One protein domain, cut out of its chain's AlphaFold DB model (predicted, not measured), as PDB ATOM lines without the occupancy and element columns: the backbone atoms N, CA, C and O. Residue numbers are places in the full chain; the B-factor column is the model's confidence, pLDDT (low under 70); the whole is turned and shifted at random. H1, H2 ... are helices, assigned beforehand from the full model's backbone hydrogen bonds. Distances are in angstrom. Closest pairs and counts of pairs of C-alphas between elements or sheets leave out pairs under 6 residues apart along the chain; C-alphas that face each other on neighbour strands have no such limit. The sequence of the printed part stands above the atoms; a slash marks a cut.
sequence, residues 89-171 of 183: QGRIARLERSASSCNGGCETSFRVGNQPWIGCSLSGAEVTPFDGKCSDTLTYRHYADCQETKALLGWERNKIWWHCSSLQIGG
ATOM      1  N   GLN A  89      47.544  35.790  19.584       87.44
ATOM      2  CA  GLN A  89      46.859  37.014  20.012       87.44
ATOM      3  C   GLN A  89      46.797  38.062  18.891       87.44
ATOM      4  O   GLN A  89      45.767  38.709  18.722       87.44
ATOM      5  N   GLY A  90      47.857  38.200  18.086       85.81
ATOM      6  CA  GLY A  90      47.868  39.080  16.913       85.81
ATOM      7  C   GLY A  90      46.851  38.652  15.856       85.81
ATOM      8  O   GLY A  90      46.112  39.488  15.326       85.81
ATOM      9  N   ARG A  91      46.733  37.340  15.613       86.56
ATOM     10  CA  ARG A  91      45.727  36.755  14.717       86.56
ATOM     11  C   ARG A  91      44.308  37.009  15.222       86.56
ATOM     12  O   ARG A  91      43.487  37.483  14.442       86.56
ATOM     13  N   ILE A  92      44.029  36.775  16.506       86.81
ATOM     14  CA  ILE A  92      42.710  37.046  17.104       86.81
ATOM     15  C   ILE A  92      42.373  38.542  17.024       86.81
ATOM     16  O   ILE A  92      41.319  38.897  16.505       86.81
ATOM     17  N   ALA A  93      43.297  39.432  17.398       85.44
ATOM     18  CA  ALA A  93      43.087  40.881  17.312       85.44
ATOM     19  C   ALA A  93      42.856  41.371  15.868       85.44
ATOM     20  O   ALA A  93      42.168  42.367  15.620       85.44
ATOM     21  N   ARG A  94      43.440  40.691  14.872       84.38
ATOM     22  CA  ARG A  94      43.165  40.956  13.455       84.38
ATOM     23  C   ARG A  94      41.761  40.504  13.065       84.38
ATOM     24  O   ARG A  94      41.089  41.242  12.345       84.38
ATOM     25  N   LEU A  95      41.330  39.334  13.539       85.25
ATOM     26  CA  LEU A  95      39.983  38.815  13.309       85.25
ATOM     27  C   LEU A  95      38.929  39.748  13.906       85.25
ATOM     28  O   LEU A  95      38.034  40.163  13.176       85.25
ATOM     29  N   GLU A  96      39.102  40.173  15.158       83.31
ATOM     30  CA  GLU A  96      38.225  41.142  15.832       83.31
ATOM     31  C   GLU A  96      38.089  42.449  15.044       83.31
ATOM     32  O   GLU A  96      36.986  42.954  14.860       83.31
ATOM     33  N   ARG A  97      39.194  42.978  14.502       82.19
ATOM     34  CA  ARG A  97      39.165  44.189  13.662       82.19
ATOM     35  C   ARG A  97      38.483  43.962  12.309       82.19
ATOM     36  O   ARG A  97      37.940  44.900  11.735       82.19
ATOM     37  N   SER A  98      38.573  42.750  11.765       80.12
ATOM     38  CA  SER A  98      37.978  42.395  10.469       80.12
ATOM     39  C   SER A  98      36.514  41.965  10.558       80.12
ATOM     40  O   SER A  98      35.842  41.916   9.529       80.12
ATOM     41  N   ALA A  99      36.037  41.654  11.764       79.69
ATOM     42  CA  ALA A  99      34.653  41.314  12.022       79.69
ATOM     43  C   ALA A  99      33.764  42.511  11.666       79.69
ATOM     44  O   ALA A  99      33.904  43.599  12.222       79.69
ATOM     45  N   SER A 100      32.860  42.321  10.709       71.06
ATOM     46  CA  SER A 100      31.900  43.345  10.294       71.06
ATOM     47  C   SER A 100      30.486  42.966  10.713       71.06
ATOM     48  O   SER A 100      30.229  41.839  11.126       71.06
ATOM     49  N   SER A 101      29.515  43.866  10.537       65.94
ATOM     50  CA  SER A 101      28.115  43.442  10.582       65.94
ATOM     51  C   SER A 101      27.871  42.324   9.562       65.94
ATOM     52  O   SER A 101      28.602  42.180   8.578       65.94
ATOM     53  N   CYS A 102      26.831  41.536   9.816       69.31
ATOM     54  CA  CYS A 102      26.380  40.356   9.079       69.31
ATOM     55  C   CYS A 102      25.910  40.606   7.637       69.31
ATOM     56  O   CYS A 102      24.948  40.015   7.153       69.31
ATOM     57  N   ASN A 103      26.608  41.477   6.918       58.72
ATOM     58  CA  ASN A 103      26.313  41.904   5.561       58.72
ATOM     59  C   ASN A 103      26.515  40.771   4.542       58.72
ATOM     60  O   ASN A 103      26.089  40.906   3.400       58.72
ATOM     61  N   GLY A 104      27.165  39.667   4.940       59.47
ATOM     62  CA  GLY A 104      27.283  38.412   4.186       59.47
ATOM     63  C   GLY A 104      26.127  37.424   4.408       59.47
ATOM     64  O   GLY A 104      26.069  36.388   3.750       59.47
ATOM     65  N   GLY A 105      25.212  37.735   5.331       66.31
ATOM     66  CA  GLY A 105      24.249  36.786   5.876       66.31
ATOM     67  C   GLY A 105      24.903  35.647   6.671       66.31
ATOM     68  O   GLY A 105      26.106  35.615   6.893       66.31
ATOM     69  N   CYS A 106      24.069  34.730   7.134       70.00
ATOM     70  CA  CYS A 106      24.404  33.516   7.879       70.00
ATOM     71  C   CYS A 106      24.733  32.366   6.923       70.00
ATOM     72  O   CYS A 106      24.643  32.496   5.706       70.00
ATOM     73  N   GLU A 107      25.050  31.207   7.479       67.50
ATOM     74  CA  GLU A 107      25.398  29.996   6.748       67.50
ATOM     75  C   GLU A 107      24.413  29.637   5.617       67.50
ATOM     76  O   GLU A 107      24.815  29.409   4.475       67.50
ATOM     77  N   THR A 108      23.113  29.718   5.899       65.81
ATOM     78  CA  THR A 108      22.029  29.314   4.990       65.81
ATOM     79  C   THR A 108      21.482  30.434   4.117       65.81
ATOM     80  O   THR A 108      20.531  30.226   3.366       65.81
ATOM     81  N   SER A 109      22.049  31.636   4.204       69.31
ATOM     82  CA  SER A 109      21.579  32.752   3.392       69.31
ATOM     83  C   SER A 109      22.001  32.618   1.923       69.31
ATOM     84  O   SER A 109      23.070  32.093   1.622       69.31
ATOM     85  N   PHE A 110      21.228  33.162   0.990       70.12
ATOM     86  CA  PHE A 110      21.637  33.262  -0.415       70.12
ATOM     87  C   PHE A 110      21.388  34.679  -0.937       70.12
ATOM     88  O   PHE A 110      20.448  35.355  -0.508       70.12
ATOM     89  N   ARG A 111      22.245  35.159  -1.849       66.75
ATOM     90  CA  ARG A 111      21.959  36.398  -2.585       66.75
ATOM     91  C   ARG A 111      20.904  36.114  -3.640       66.75
ATOM     92  O   ARG A 111      21.065  35.202  -4.445       66.75
ATOM     93  N   VAL A 112      19.875  36.953  -3.672       66.94
ATOM     94  CA  VAL A 112      18.856  36.956  -4.723       66.94
ATOM     95  C   VAL A 112      18.870  38.335  -5.378       66.94
ATOM     96  O   VAL A 112      18.407  39.316  -4.800       66.94
ATOM     97  N   GLY A 113      19.448  38.433  -6.578       71.88
ATOM     98  CA  GLY A 113      19.605  39.712  -7.281       71.88
ATOM     99  C   GLY A 113      20.398  40.743  -6.462       71.88
ATOM    100  O   GLY A 113      21.484  40.440  -5.970       71.88
ATOM    101  N   ASN A 114      19.838  41.946  -6.307       69.19
ATOM    102  CA  ASN A 114      20.417  43.043  -5.514       69.19
ATOM    103  C   ASN A 114      19.932  43.072  -4.052       69.19
ATOM    104  O   ASN A 114      20.238  44.019  -3.329       69.19
ATOM    105  N   GLN A 115      19.154  42.079  -3.614       60.12
ATOM    106  CA  GLN A 115      18.663  42.034  -2.239       60.12
ATOM    107  C   GLN A 115      19.785  41.637  -1.265       60.12
ATOM    108  O   GLN A 115      20.716  40.915  -1.653       60.12
ATOM    109  N   PRO A 116      19.716  42.084   0.006       63.97
ATOM    110  CA  PRO A 116      20.593  41.575   1.053       63.97
ATOM    111  C   PRO A 116      20.427  40.057   1.182       63.97
ATOM    112  O   PRO A 116      19.442  39.484   0.727       63.97
ATOM    113  N   TRP A 117      21.400  39.383   1.792       64.69
ATOM    114  CA  TRP A 117      21.376  37.931   1.949       64.69
ATOM    115  C   TRP A 117      20.130  37.466   2.720       64.69
ATOM    116  O   TRP A 117      20.008  37.710   3.919       64.69
ATOM    117  N   ILE A 118      19.218  36.780   2.028       58.94
ATOM    118  CA  ILE A 118      17.936  36.300   2.570       58.94
ATOM    119  C   ILE A 118      18.126  34.855   3.052       58.94
ATOM    120  O   ILE A 118      18.820  34.090   2.386       58.94
ATOM    121  N   GLY A 119      17.528  34.468   4.188       59.16
ATOM    122  CA  GLY A 119      17.515  33.065   4.649       59.16
ATOM    123  C   GLY A 119      18.138  32.785   6.021       59.16
ATOM    124  O   GLY A 119      18.340  31.623   6.363       59.16
ATOM    125  N   CYS A 120      18.407  33.815   6.832       61.31
ATOM    126  CA  CYS A 120      18.808  33.664   8.245       61.31
ATOM    127  C   CYS A 120      17.627  33.490   9.177       61.31
ATOM    128  O   CYS A 120      17.509  34.153  10.198       61.31
ATOM    129  N   SER A 121      16.704  32.639   8.770       55.62
ATOM    130  CA  SER A 121      15.536  32.286   9.551       55.62
ATOM    131  C   SER A 121      15.364  30.782   9.446       55.62
ATOM    132  O   SER A 121      14.370  30.289   8.918       55.62
ATOM    133  N   LEU A 122      16.362  30.032   9.913       52.97
ATOM    134  CA  LEU A 122      16.099  28.673  10.364       52.97
ATOM    135  C   LEU A 122      15.466  28.791  11.752       52.97
ATOM    136  O   LEU A 122      16.125  28.688  12.778       52.97
ATOM    137  N   SER A 123      14.163  29.065  11.775       44.75
ATOM    138  CA  SER A 123      13.340  29.133  12.989       44.75
ATOM    139  C   SER A 123      13.010  27.743  13.553       44.75
ATOM    140  O   SER A 123      12.027  27.586  14.270       44.75
ATOM    141  N   GLY A 124      13.767  26.710  13.184       46.25
ATOM    142  CA  GLY A 124      13.387  25.320  13.387       46.25
ATOM    143  C   GLY A 124      14.591  24.463  13.721       46.25
ATOM    144  O   GLY A 124      15.134  23.821  12.830       46.25
ATOM    145  N   ALA A 125      14.982  24.508  14.994       42.94
ATOM    146  CA  ALA A 125      15.529  23.419  15.806       42.94
ATOM    147  C   ALA A 125      16.628  23.955  16.726       42.94
ATOM    148  O   ALA A 125      17.717  24.305  16.274       42.94
ATOM    149  N   GLU A 126      16.380  23.867  18.033       50.50
ATOM    150  CA  GLU A 126      17.386  23.954  19.106       50.50
ATOM    151  C   GLU A 126      18.530  22.917  18.954       50.50
ATOM    152  O   GLU A 126      19.478  22.914  19.730       50.50
ATOM    153  N   VAL A 127      18.461  22.062  17.924       49.03
ATOM    154  CA  VAL A 127      19.356  20.942  17.596       49.03
ATOM    155  C   VAL A 127      19.817  20.949  16.126       49.03
ATOM    156  O   VAL A 127      20.096  19.899  15.552       49.03
ATOM    157  N   THR A 128      19.916  22.115  15.477       57.44
ATOM    158  CA  THR A 128      20.604  22.207  14.171       57.44
ATOM    159  C   THR A 128      22.039  22.720  14.322       57.44
ATOM    160  O   THR A 128      22.285  23.629  15.111       57.44
ATOM    161  N   PRO A 129      23.012  22.170  13.564       57.88
ATOM    162  CA  PRO A 129      24.380  22.696  13.541       57.88
ATOM    163  C   PRO A 129      24.467  24.076  12.866       57.88
ATOM    164  O   PRO A 129      25.502  24.735  12.957       57.88
ATOM    165  N   PHE A 130      23.385  24.497  12.203       57.53
ATOM    166  CA  PHE A 130      23.261  25.758  11.494       57.53
ATOM    167  C   PHE A 130      22.888  26.874  12.452       57.53
ATOM    168  O   PHE A 130      21.909  26.790  13.193       57.53
ATOM    169  N   ASP A 131      23.635  27.965  12.380       57.84
ATOM    170  CA  ASP A 131      23.245  29.163  13.096       57.84
ATOM    171  C   ASP A 131      22.105  29.847  12.337       57.84
ATOM    172  O   ASP A 131      22.288  30.444  11.272       57.84
ATOM    173  N   GLY A 132      20.892  29.716  12.881       56.03
ATOM    174  CA  GLY A 132      19.708  30.396  12.365       56.03
ATOM    175  C   GLY A 132      19.830  31.917  12.456       56.03
ATOM    176  O   GLY A 132      19.063  32.621  11.814       56.03
ATOM    177  N   LYS A 133      20.801  32.439  13.215       64.88
ATOM    178  CA  LYS A 133      21.186  33.851  13.233       64.88
ATOM    179  C   LYS A 133      22.549  34.016  12.575       64.88
ATOM    180  O   LYS A 133      23.313  33.072  12.415       64.88
ATOM    181  N   CYS A 134      22.888  35.238  12.186       69.06
ATOM    182  CA  CYS A 134      24.257  35.485  11.769       69.06
ATOM    183  C   CYS A 134      25.183  35.480  12.991       69.06
ATOM    184  O   CYS A 134      25.252  36.456  13.736       69.06
ATOM    185  N   SER A 135      25.876  34.363  13.186       66.00
ATOM    186  CA  SER A 135      26.918  34.212  14.201       66.00
ATOM    187  C   SER A 135      28.322  34.436  13.667       66.00
ATOM    188  O   SER A 135      29.256  34.606  14.449       66.00
ATOM    189  N   ASP A 136      28.481  34.452  12.342       73.62
ATOM    190  CA  ASP A 136      29.764  34.686  11.706       73.62
ATOM    191  C   ASP A 136      29.822  36.049  11.026       73.62
ATOM    192  O   ASP A 136      29.265  36.272   9.954       73.62
ATOM    193  N   THR A 137      30.535  36.960  11.673       77.75
ATOM    194  CA  THR A 137      30.822  38.317  11.199       77.75
ATOM    195  C   THR A 137      32.072  38.386  10.325       77.75
ATOM    196  O   THR A 137      32.420  39.455   9.815       77.75
ATOM    197  N   LEU A 138      32.770  37.259  10.160       82.31
ATOM    198  CA  LEU A 138      34.005  37.166   9.402       82.31
ATOM    199  C   LEU A 138      33.733  36.744   7.961       82.31
ATOM    200  O   LEU A 138      32.773  36.053   7.630       82.31
ATOM    201  N   THR A 139      34.644  37.143   7.084       83.19
ATOM    202  CA  THR A 139      34.638  36.729   5.682       83.19
ATOM    203  C   THR A 139      35.945  36.032   5.357       83.19
ATOM    204  O   THR A 139      37.012  36.577   5.645       83.19
ATOM    205  N   TYR A 140      35.872  34.900   4.672       85.38
ATOM    206  CA  TYR A 140      37.045  34.095   4.333       85.38
ATOM    207  C   TYR A 140      37.329  34.164   2.838       85.38
ATOM    208  O   TYR A 140      36.409  34.349   2.036       85.38
ATOM    209  N   ARG A 141      38.598  34.021   2.446       87.00
ATOM    210  CA  ARG A 141      38.970  33.953   1.025       87.00
ATOM    211  C   ARG A 141      38.789  32.554   0.457       87.00
ATOM    212  O   ARG A 141      38.374  32.427  -0.692       87.00
ATOM    213  N   HIS A 142      39.096  31.529   1.249       87.50
ATOM    214  CA  HIS A 142      39.090  30.129   0.832       87.50
ATOM    215  C   HIS A 142      38.587  29.220   1.964       87.50
ATOM    216  O   HIS A 142      38.538  29.622   3.127       87.50
ATOM    217  N   TYR A 143      38.254  27.973   1.627       89.38
ATOM    218  CA  TYR A 143      37.790  26.966   2.585       89.38
ATOM    219  C   TYR A 143      38.808  26.667   3.700       89.38
ATOM    220  O   TYR A 143      38.420  26.569   4.862       89.38
ATOM    221  N   ALA A 144      40.103  26.581   3.372       92.75
ATOM    222  CA  ALA A 144      41.165  26.351   4.355       92.75
ATOM    223  C   ALA A 144      41.246  27.487   5.388       92.75
ATOM    224  O   ALA A 144      41.202  27.224   6.587       92.75
ATOM    225  N   ASP A 145      41.225  28.747   4.933       90.69
ATOM    226  CA  ASP A 145      41.199  29.921   5.814       90.69
ATOM    227  C   ASP A 145      40.007  29.884   6.778       90.69
ATOM    228  O   ASP A 145      40.134  30.251   7.947       90.69
ATOM    229  N   CYS A 146      38.843  29.444   6.289       90.06
ATOM    230  CA  CYS A 146      37.656  29.253   7.115       90.06
ATOM    231  C   CYS A 146      37.895  28.196   8.193       90.06
ATOM    232  O   CYS A 146      37.663  28.472   9.370       90.06
ATOM    233  N   GLN A 147      38.414  27.021   7.821       93.81
ATOM    234  CA  GLN A 147      38.675  25.957   8.787       93.81
ATOM    235  C   GLN A 147      39.671  26.384   9.863       93.81
ATOM    236  O   GLN A 147      39.395  26.221  11.050       93.81
ATOM    237  N   GLU A 148      40.799  26.966   9.459       93.19
ATOM    238  CA  GLU A 148      41.843  27.406  10.383       93.19
ATOM    239  C   GLU A 148      41.348  28.500  11.323       93.19
ATOM    240  O   GLU A 148      41.610  28.459  12.523       93.19
ATOM    241  N   THR A 149      40.604  29.471  10.791       91.00
ATOM    242  CA  THR A 149      40.064  30.567  11.596       91.00
ATOM    243  C   THR A 149      39.034  30.054  12.593       91.00
ATOM    244  O   THR A 149      39.068  30.435  13.759       91.00
ATOM    245  N   LYS A 150      38.128  29.162  12.178       90.06
ATOM    246  CA  LYS A 150      37.126  28.604  13.092       90.06
ATOM    247  C   LYS A 150      37.741  27.672  14.134       90.06
ATOM    248  O   LYS A 150      37.323  27.717  15.288       90.06
ATOM    249  N   ALA A 151      38.763  26.901  13.765       93.25
ATOM    250  CA  ALA A 151      39.539  26.106  14.714       93.25
ATOM    251  C   ALA A 151      40.251  26.999  15.740       93.25
ATOM    252  O   ALA A 151      40.198  26.718  16.934       93.25
ATOM    253  N   LEU A 152      40.845  28.114  15.295       92.44
ATOM    254  CA  LEU A 152      41.470  29.107  16.174       92.44
ATOM    255  C   LEU A 152      40.467  29.726  17.159       92.44
ATOM    256  O   LEU A 152      40.815  29.998  18.303       92.44
ATOM    257  N   LEU A 153      39.223  29.923  16.720       89.56
ATOM    258  CA  LEU A 153      38.116  30.412  17.546       89.56
ATOM    259  C   LEU A 153      37.469  29.316  18.414       89.56
ATOM    260  O   LEU A 153      36.460  29.577  19.065       89.56
ATOM    261  N   GLY A 154      38.018  28.097  18.423       90.06
ATOM    262  CA  GLY A 154      37.575  27.009  19.294       90.06
ATOM    263  C   GLY A 154      36.288  26.310  18.855       90.06
ATOM    264  O   GLY A 154      35.611  25.708  19.683       90.06
ATOM    265  N   TRP A 155      35.912  26.388  17.575       88.12
ATOM    266  CA  TRP A 155      34.737  25.669  17.077       88.12
ATOM    267  C   TRP A 155      34.995  24.161  17.000       88.12
ATOM    268  O   TRP A 155      36.089  23.708  16.670       88.12
ATOM    269  N   GLU A 156      33.955  23.364  17.242       90.31
ATOM    270  CA  GLU A 156      34.027  21.912  17.082       90.31
ATOM    271  C   GLU A 156      34.226  21.512  15.617       90.31
ATOM    272  O   GLU A 156      33.628  22.094  14.711       90.31
ATOM    273  N   ARG A 157      35.000  20.447  15.373       89.62
ATOM    274  CA  ARG A 157      35.361  19.983  14.022       89.62
ATOM    275  C   ARG A 157      34.150  19.763  13.109       89.62
ATOM    276  O   ARG A 157      34.198  20.137  11.940       89.62
ATOM    277  N   ASN A 158      33.065  19.200  13.640       88.69
ATOM    278  CA  ASN A 158      31.836  18.972  12.877       88.69
ATOM    279  C   ASN A 158      31.171  20.294  12.482       88.69
ATOM    280  O   ASN A 158      30.773  20.462  11.333       88.69
ATOM    281  N   LYS A 159      31.114  21.259  13.407       84.00
ATOM    282  CA  LYS A 159      30.568  22.596  13.149       84.00
ATOM    283  C   LYS A 159      31.416  23.359  12.132       84.00
ATOM    284  O   LYS A 159      30.867  23.991  11.238       84.00
ATOM    285  N   ILE A 160      32.744  23.255  12.222       89.75
ATOM    286  CA  ILE A 160      33.670  23.817  11.228       89.75
ATOM    287  C   ILE A 160      33.397  23.224   9.847       89.75
ATOM    288  O   ILE A 160      33.293  23.960   8.868       89.75
ATOM    289  N   TRP A 161      33.297  21.895   9.765       89.94
ATOM    290  CA  TRP A 161      33.083  21.210   8.499       89.94
ATOM    291  C   TRP A 161      31.761  21.622   7.856       89.94
ATOM    292  O   TRP A 161      31.769  21.988   6.681       89.94
ATOM    293  N   TRP A 162      30.660  21.631   8.614       85.19
ATOM    294  CA  TRP A 162      29.361  22.093   8.122       85.19
ATOM    295  C   TRP A 162      29.428  23.550   7.655       85.19
ATOM    296  O   TRP A 162      29.186  23.814   6.473       85.19
ATOM    297  N   HIS A 163      29.906  24.449   8.523       84.00
ATOM    298  CA  HIS A 163      29.978  25.889   8.263       84.00
ATOM    299  C   HIS A 163      30.830  26.250   7.053       84.00
ATOM    300  O   HIS A 163      30.420  27.007   6.181       84.00
ATOM    301  N   CYS A 164      32.039  25.710   6.943       87.88
ATOM    302  CA  CYS A 164      32.882  26.042   5.801       87.88
ATOM    303  C   CYS A 164      32.354  25.404   4.503       87.88
ATOM    304  O   CYS A 164      32.553  25.965   3.423       87.88
ATOM    305  N   SER A 165      31.661  24.259   4.578       88.06
ATOM    306  CA  SER A 165      31.129  23.568   3.391       88.06
ATOM    307  C   SER A 165      29.917  24.284   2.813       88.06
ATOM    308  O   SER A 165      29.816  24.453   1.601       88.06
ATOM    309  N   SER A 166      29.024  24.779   3.657       80.56
ATOM    310  CA  SER A 166      27.903  25.620   3.232       80.56
ATOM    311  C   SER A 166      28.370  26.962   2.658       80.56
ATOM    312  O   SER A 166      27.828  27.401   1.643       80.56
ATOM    313  N   LEU A 167      29.428  27.581   3.204       82.00
ATOM    314  CA  LEU A 167      30.052  28.761   2.589       82.00
ATOM    315  C   LEU A 167      30.648  28.445   1.207       82.00
ATOM    316  O   LEU A 167      30.511  29.257   0.285       82.00
ATOM    317  N   GLN A 168      31.267  27.270   1.044       86.94
ATOM    318  CA  GLN A 168      31.787  26.798  -0.243       86.94
ATOM    319  C   GLN A 168      30.657  26.626  -1.264       86.94
ATOM    320  O   GLN A 168      30.734  27.171  -2.366       86.94
ATOM    321  N   ILE A 169      29.604  25.893  -0.893       83.44
ATOM    322  CA  ILE A 169      28.456  25.591  -1.758       83.44
ATOM    323  C   ILE A 169      27.692  26.873  -2.102       83.44
ATOM    324  O   ILE A 169      27.322  27.088  -3.254       83.44
ATOM    325  N   GLY A 170      27.520  27.767  -1.128       77.19
ATOM    326  CA  GLY A 170      26.891  29.071  -1.313       77.19
ATOM    327  C   GLY A 170      27.742  30.079  -2.088       77.19
ATOM    328  O   GLY A 170      27.286  31.199  -2.311       77.19
ATOM    329  N   GLY A 171      28.975  29.727  -2.479       80.19
ATOM    330  CA  GLY A 171      29.877  30.622  -3.205       80.19
ATOM    331  C   GLY A 171      30.214  31.899  -2.429       80.19
ATOM    332  O   GLY A 171      30.398  32.952  -3.035       80.19
TER     333      GLY A 171
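Overview. This is residues 89 to 171 of the 183 residues of an uncharacterized protein of Bradyrhizobium sp. STM 3809 (UniProt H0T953). There is little regular structure here: a hairpin of two helices, H3 and H2, with the short helix H1 near H2, and a long unnamed stretch, residues 99 to 142, that swings out in wide loops and comes back to H2. The printed part has 83 residues with three named helices, H1, H2 and H3 in chain order, and no named strand; the class is all helix, with 33 residues in named elements. It is compact, with a radius of gyration of the C-alphas of 12.8 A, and spans 35 by 30 by 20 A.

Arrangement. Begin at H3, residues 157 to 169, the longest helix. It touches H2, residues 143 to 152; their closest C-alphas, of Cys 164 and Cys 146, are 5.9 A apart. The two form a helical hairpin, at a shallow tilt of 30 degrees, opposite ways. H1, residues 89 to 98, is near H2, with 5 pairs of C-alphas within 10 A, and apart from H3. In H1, H2 and H3 every O i to N i+4 pair is within hydrogen-bond range.

Along the chain. Find C-alpha 157 at (35.361, 19.983, 14.022); from there H3 runs 18.1 A to C-alpha 169. H2 runs 14.2 A from C-alpha 143, and H1 14.1 A from C-alpha 89 at (46.859, 37.014, 20.012).

Size, cuts and confidence. The two farthest C-alphas, of Gln 89 and Gly 113, are 38.7 A apart. The printed part has no cut. The link from H1 to H2 is long, 44 residues; that from H2 to H3 is tight. Mean pLDDT of the printed part is 75.4; look for values under 70 at residues 101 to 105, 107 to 109, 111 to 112 and 114 to 135.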